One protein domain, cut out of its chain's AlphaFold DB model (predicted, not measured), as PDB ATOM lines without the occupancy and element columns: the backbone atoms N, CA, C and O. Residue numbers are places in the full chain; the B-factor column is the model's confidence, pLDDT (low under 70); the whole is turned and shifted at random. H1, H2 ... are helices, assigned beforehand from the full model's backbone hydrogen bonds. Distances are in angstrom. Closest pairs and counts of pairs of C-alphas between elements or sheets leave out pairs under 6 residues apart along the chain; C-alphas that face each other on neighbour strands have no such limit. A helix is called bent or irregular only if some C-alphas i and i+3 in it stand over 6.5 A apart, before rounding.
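Overview. This is residues 407 to 451 of the 526 residues of an uncharacterized protein of Neospora caninum (strain Liverpool) (UniProt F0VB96). Two helices, H1 and then H2, meet near their ends in an open corner, about perpendicular to each other, like a wide V or an L. No third part fills the space between the two arms, and each arm stands free over much of its length. The printed part has 45 residues with two named helices in the order H1, H2 and no named strand; its class is all helix. It is extended, with a radius of gyration of the C-alphas of 14.9 A, and only just flat, with spans of 40 by 27 by 9 A.

Arrangement. H1, residues 410 to 426, is followed after a tight link of one residue by H2, residues 428 to 447. The two touch only at the corner by their link, with 5 pairs of C-alphas within 8 A. H1 touches H2 with residues 423 to 425 alone, and H2 touches H1 with residues 430 to 431 alone. The closest C-alphas of the two helices are those of Trp 424 and Arg 431, 5.4 A apart. Their lines are about perpendicular, at 84 degrees, and their centres are 20.7 A apart. In H1 every O i to N i+4 pair is within hydrogen-bond range; in H2 15 of 16 are.

Along the chain. H1 begins at C-alpha 410, (-25.415, -41.568, -61.715), and measures 24.0 A from first to last C-alpha. H2 begins at C-alpha 428, (-18.082, -41.805, -35.030), and ends at C-alpha 447, (-33.474, -64.885, -30.935), 28.0 A away. Neither helix is bent.

Size, cuts and confidence. The two C-alphas farthest apart are those of Glu 411 and Val 447, at 40.7 A. The printed part has no cut. Residues 407 to 419 stand free, of which 410 to 419 belong to H1. The mean pLDDT of the printed part is 89.6, and residues 449 to 451 are under 70.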
ATOM      1  N   PRO A 407     -35.119 -37.971 -60.861       78.19
ATOM      2  CA  PRO A 407     -34.482 -39.192 -61.336       78.19
ATOM      3  C   PRO A 407     -33.292 -39.586 -60.455       78.19
ATOM      4  O   PRO A 407     -32.675 -38.761 -59.764       78.19
ATOM      5  N   TYR A 408     -32.992 -40.881 -60.432       80.50
ATOM      6  CA  TYR A 408     -31.872 -41.431 -59.675       80.50
ATOM      7  C   TYR A 408     -30.632 -41.505 -60.575       80.50
ATOM      8  O   TYR A 408     -30.179 -42.587 -60.942       80.50
ATOM      9  N   THR A 409     -30.148 -40.325 -60.981       90.75
ATOM     10  CA  THR A 409     -28.988 -40.169 -61.868       90.75
ATOM     11  C   THR A 409     -27.715 -40.737 -61.240       90.75
ATOM     12  O   THR A 409     -27.580 -40.803 -60.015       90.75
ATOM     13  N   GLU A 410     -26.764 -41.123 -62.092       91.44
ATOM     14  CA  GLU A 410     -25.415 -41.568 -61.715       91.44
ATOM     15  C   GLU A 410     -24.742 -40.588 -60.744       91.44
ATOM     16  O   GLU A 410     -24.301 -40.979 -59.668       91.44
ATOM     17  N   GLU A 411     -24.737 -39.299 -61.084       92.56
ATOM     18  CA  GLU A 411     -24.176 -38.211 -60.274       92.56
ATOM     19  C   GLU A 411     -24.805 -38.160 -58.882       92.56
ATOM     20  O   GLU A 411     -24.107 -38.100 -57.874       92.56
ATOM     21  N   ARG A 412     -26.138 -38.257 -58.805       92.00
ATOM     22  CA  ARG A 412     -26.867 -38.259 -57.536       92.00
ATOM     23  C   ARG A 412     -26.573 -39.513 -56.718       92.00
ATOM     24  O   ARG A 412     -26.512 -39.419 -55.494       92.00
ATOM     25  N   ARG A 413     -26.372 -40.670 -57.360       93.06
ATOM     26  CA  ARG A 413     -25.904 -41.896 -56.694       93.06
ATOM     27  C   ARG A 413     -24.498 -41.684 -56.128       93.06
ATOM     28  O   ARG A 413     -24.310 -41.902 -54.937       93.06
ATOM     29  N   ARG A 414     -23.551 -41.190 -56.936       95.31
ATOM     30  CA  ARG A 414     -22.158 -40.910 -56.536       95.31
ATOM     31  C   ARG A 414     -22.093 -39.890 -55.393       95.31
ATOM     32  O   ARG A 414     -21.448 -40.164 -54.390       95.31
ATOM     33  N   ALA A 415     -22.834 -38.785 -55.477       95.25
ATOM     34  CA  ALA A 415     -22.908 -37.760 -54.433       95.25
ATOM     35  C   ALA A 415     -23.550 -38.268 -53.126       95.25
ATOM     36  O   ALA A 415     -23.112 -37.896 -52.039       95.25
ATOM     37  N   LEU A 416     -24.566 -39.141 -53.204       94.12
ATOM     38  CA  LEU A 416     -25.130 -39.796 -52.018       94.12
ATOM     39  C   LEU A 416     -24.138 -40.785 -51.396       94.12
ATOM     40  O   LEU A 416     -23.979 -40.763 -50.180       94.12
ATOM     41  N   SER A 417     -23.447 -41.600 -52.200       95.94
ATOM     42  CA  SER A 417     -22.399 -42.505 -51.716       95.94
ATOM     43  C   SER A 417     -21.257 -41.733 -51.057       95.94
ATOM     44  O   SER A 417     -20.946 -42.008 -49.905       95.94
ATOM     45  N   ALA A 418     -20.704 -40.714 -51.723       96.44
ATOM     46  CA  ALA A 418     -19.642 -39.868 -51.180       96.44
ATOM     47  C   ALA A 418     -20.057 -39.203 -49.859       96.44
ATOM     48  O   ALA A 418     -19.301 -39.236 -48.893       96.44
ATOM     49  N   LYS A 419     -21.293 -38.689 -49.764       96.81
ATOM     50  CA  LYS A 419     -21.824 -38.140 -48.509       96.81
ATOM     51  C   LYS A 419     -21.988 -39.199 -47.412       96.81
ATOM     52  O   LYS A 419     -21.787 -38.883 -46.244       96.81
ATOM     53  N   ILE A 420     -22.363 -40.431 -47.751       94.56
ATOM     54  CA  ILE A 420     -22.441 -41.532 -46.779       94.56
ATOM     55  C   ILE A 420     -21.037 -41.921 -46.301       94.56
ATOM     56  O   ILE A 420     -20.858 -42.062 -45.096       94.56
ATOM     57  N   THR A 421     -20.049 -42.014 -47.195       96.25
ATOM     58  CA  THR A 421     -18.640 -42.269 -46.848       96.25
ATOM     59  C   THR A 421     -18.071 -41.164 -45.956       96.25
ATOM     60  O   THR A 421     -17.497 -41.468 -44.916       96.25
ATOM     61  N   ALA A 422     -18.307 -39.892 -46.294       96.12
ATOM     62  CA  ALA A 422     -17.906 -38.748 -45.476       96.12
ATOM     63  C   ALA A 422     -18.526 -38.815 -44.069       96.12
ATOM     64  O   ALA A 422     -17.806 -38.809 -43.076       96.12
ATOM     65  N   MET A 423     -19.845 -39.031 -43.960       96.38
ATOM     66  CA  MET A 423     -20.497 -39.239 -42.658       96.38
ATOM     67  C   MET A 423     -19.998 -40.494 -41.916       96.38
ATOM     68  O   MET A 423     -20.091 -40.539 -40.696       96.38
ATOM     69  N   TRP A 424     -19.494 -41.517 -42.609       94.88
ATOM     70  CA  TRP A 424     -18.947 -42.728 -41.983       94.88
ATOM     71  C   TRP A 424     -17.544 -42.514 -41.396       94.88
ATOM     72  O   TRP A 424     -17.213 -43.132 -40.385       94.88
ATOM     73  N   ALA A 425     -16.748 -41.631 -42.010       93.25
ATOM     74  CA  ALA A 425     -15.422 -41.238 -41.539       93.25
ATOM     75  C   ALA A 425     -15.488 -40.129 -40.472       93.25
ATOM     76  O   ALA A 425     -14.970 -40.295 -39.373       93.25
ATOM     77  N   GLU A 426     -16.179 -39.020 -40.761       92.56
ATOM     78  CA  GLU A 426     -16.249 -37.828 -39.900       92.56
ATOM     79  C   GLU A 426     -17.027 -38.056 -38.595       92.56
ATOM     80  O   GLU A 426     -16.778 -37.390 -37.591       92.56
ATOM     81  N   ARG A 427     -18.038 -38.936 -38.614       92.06
ATOM     82  CA  ARG A 427     -19.010 -39.070 -37.520       92.06
ATOM     83  C   ARG A 427     -18.990 -40.464 -36.912       92.06
ATOM     84  O   ARG A 427     -19.788 -41.342 -37.247       92.06
ATOM     85  N   THR A 428     -18.131 -40.626 -35.911       90.88
ATOM     86  CA  THR A 428     -18.082 -41.805 -35.030       90.88
ATOM     87  C   THR A 428     -19.445 -42.114 -34.388       90.88
ATOM     88  O   THR A 428     -19.813 -43.282 -34.239       90.88
ATOM     89  N   ASP A 429     -20.258 -41.090 -34.096       94.00
ATOM     90  CA  ASP A 429     -21.628 -41.214 -33.572       94.00
ATOM     91  C   ASP A 429     -22.659 -41.710 -34.611       94.00
ATOM     92  O   ASP A 429     -23.742 -42.178 -34.254       94.00
ATOM     93  N   TYR A 430     -22.346 -41.618 -35.904       93.38
ATOM     94  CA  TYR A 430     -23.140 -42.181 -36.995       93.38
ATOM     95  C   TYR A 430     -22.685 -43.608 -37.330       93.38
ATOM     96  O   TYR A 430     -23.534 -44.497 -37.464       93.38
ATOM     97  N   ARG A 431     -21.365 -43.852 -37.383       95.00
ATOM     98  CA  ARG A 431     -20.773 -45.190 -37.570       95.00
ATOM     99  C   ARG A 431     -21.226 -46.153 -36.467       95.00
ATOM    100  O   ARG A 431     -21.809 -47.184 -36.790       95.00
ATOM    101  N   SER A 432     -21.064 -45.788 -35.191       94.69
ATOM    102  CA  SER A 432     -21.479 -46.620 -34.042       94.69
ATOM    103  C   SER A 432     -22.972 -46.957 -34.077       94.69
ATOM    104  O   SER A 432     -23.323 -48.122 -34.227       94.69
ATOM    105  N   ARG A 433     -23.864 -45.953 -34.093       95.62
ATOM    106  CA  ARG A 433     -25.325 -46.176 -34.165       95.62
ATOM    107  C   ARG A 433     -25.754 -47.048 -35.345       95.62
ATOM    108  O   ARG A 433     -26.719 -47.799 -35.216       95.62
ATOM    109  N   THR A 434     -25.075 -46.956 -36.490       93.25
ATOM    110  CA  THR A 434     -25.402 -47.789 -37.654       93.25
ATOM    111  C   THR A 434     -24.918 -49.228 -37.463       93.25
ATOM    112  O   THR A 434     -25.681 -50.156 -37.728       93.25
ATOM    113  N   VAL A 435     -23.705 -49.431 -36.939       95.50
ATOM    114  CA  VAL A 435     -23.184 -50.757 -36.567       95.50
ATOM    115  C   VAL A 435     -24.053 -51.409 -35.485       95.50
ATOM    116  O   VAL A 435     -24.426 -52.569 -35.629       95.50
ATOM    117  N   ASP A 436     -24.469 -50.672 -34.457       95.44
ATOM    118  CA  ASP A 436     -25.292 -51.197 -33.361       95.44
ATOM    119  C   ASP A 436     -26.733 -51.492 -33.798       95.44
ATOM    120  O   ASP A 436     -27.325 -52.487 -33.374       95.44
ATOM    121  N   ALA A 437     -27.296 -50.701 -34.720       94.38
ATOM    122  CA  ALA A 437     -28.571 -51.022 -35.361       94.38
ATOM    123  C   ALA A 437     -28.479 -52.294 -36.227       94.38
ATOM    124  O   ALA A 437     -29.432 -53.078 -36.270       94.38
ATOM    125  N   ILE A 438     -27.338 -52.530 -36.886       93.56
ATOM    126  CA  ILE A 438     -27.062 -53.767 -37.630       93.56
ATOM    127  C   ILE A 438     -26.907 -54.951 -36.662       93.56
ATOM    128  O   ILE A 438     -27.599 -55.956 -36.846       93.56
ATOM    129  N   ARG A 439     -26.087 -54.825 -35.608       94.25
ATOM    130  CA  ARG A 439     -25.890 -55.836 -34.550       94.25
ATOM    131  C   ARG A 439     -27.222 -56.210 -33.891       94.25
ATOM    132  O   ARG A 439     -27.666 -57.341 -34.045       94.25
ATOM    133  N   SER A 440     -27.957 -55.240 -33.336       93.31
ATOM    134  CA  SER A 440     -29.276 -55.464 -32.712       93.31
ATOM    135  C   SER A 440     -30.295 -56.105 -33.663       93.31
ATOM    136  O   SER A 440     -31.147 -56.880 -33.222       93.31
ATOM    137  N   ARG A 441     -30.225 -55.828 -34.974       88.44
ATOM    138  CA  ARG A 441     -31.057 -56.517 -35.972       88.44
ATOM    139  C   ARG A 441     -30.621 -57.970 -36.180       88.44
ATOM    140  O   ARG A 441     -31.490 -58.828 -36.309       88.44
ATOM    141  N   PHE A 442     -29.322 -58.257 -36.225       89.00
ATOM    142  CA  PHE A 442     -28.821 -59.632 -36.277       89.00
ATOM    143  C   PHE A 442     -29.147 -60.412 -35.004       89.00
ATOM    144  O   PHE A 442     -29.550 -61.562 -35.109       89.00
ATOM    145  N   ASP A 443     -29.054 -59.801 -33.824       88.81
ATOM    146  CA  ASP A 443     -29.331 -60.485 -32.561       88.81
ATOM    147  C   ASP A 443     -30.823 -60.805 -32.395       88.81
ATOM    148  O   ASP A 443     -31.167 -61.920 -32.009       88.81
ATOM    149  N   ARG A 444     -31.724 -59.916 -32.839       85.75
ATOM    150  CA  ARG A 444     -33.152 -60.259 -32.999       85.75
ATOM    151  C   ARG A 444     -33.358 -61.419 -33.974       85.75
ATOM    152  O   ARG A 444     -34.099 -62.334 -33.655       85.75
ATOM    153  N   LEU A 445     -32.656 -61.438 -35.110       82.19
ATOM    154  CA  LEU A 445     -32.706 -62.550 -36.076       82.19
ATOM    155  C   LEU A 445     -32.042 -63.853 -35.582       82.19
ATOM    156  O   LEU A 445     -32.239 -64.895 -36.205       82.19
ATOM    157  N   LYS A 446     -31.269 -63.824 -34.488       83.62
ATOM    158  CA  LYS A 446     -30.835 -65.030 -33.763       83.62
ATOM    159  C   LYS A 446     -31.941 -65.499 -32.812       83.62
ATOM    160  O   LYS A 446     -32.317 -66.663 -32.860       83.62
ATOM    161  N   VAL A 447     -32.484 -64.590 -31.994       81.62
ATOM    162  CA  VAL A 447     -33.474 -64.885 -30.935       81.62
ATOM    163  C   VAL A 447     -34.849 -65.275 -31.492       81.62
ATOM    164  O   VAL A 447     -35.434 -66.256 -31.050       81.62
ATOM    165  N   GLU A 448     -35.357 -64.556 -32.493       76.00
ATOM    166  CA  GLU A 448     -36.602 -64.885 -33.213       76.00
ATOM    167  C   GLU A 448     -36.404 -66.049 -34.212       76.00
ATOM    168  O   GLU A 448     -37.354 -66.503 -34.858       76.00
ATOM    169  N   GLY A 449     -35.155 -66.505 -34.377       66.38
ATOM    170  CA  GLY A 449     -34.679 -67.243 -35.541       66.38
ATOM    171  C   GLY A 449     -34.734 -66.401 -36.822       66.38
ATOM    172  O   GLY A 449     -35.380 -65.356 -36.894       66.38
ATOM    173  N   PHE A 450     -34.090 -66.864 -37.898       60.88
ATOM    174  CA  PHE A 450     -34.327 -66.274 -39.218       60.88
ATOM    175  C   PHE A 450     -35.760 -66.619 -39.653       60.88
ATOM    176  O   PHE A 450     -36.039 -67.800 -39.903       60.88
ATOM    177  N   PRO A 451     -36.680 -65.646 -39.813       55.81
ATOM    178  CA  PRO A 451     -38.046 -65.953 -40.197       55.81
ATOM    179  C   PRO A 451     -38.075 -66.368 -41.670       55.81
ATOM    180  O   PRO A 451     -38.278 -65.551 -42.567       55.81
TER     181      PRO A 451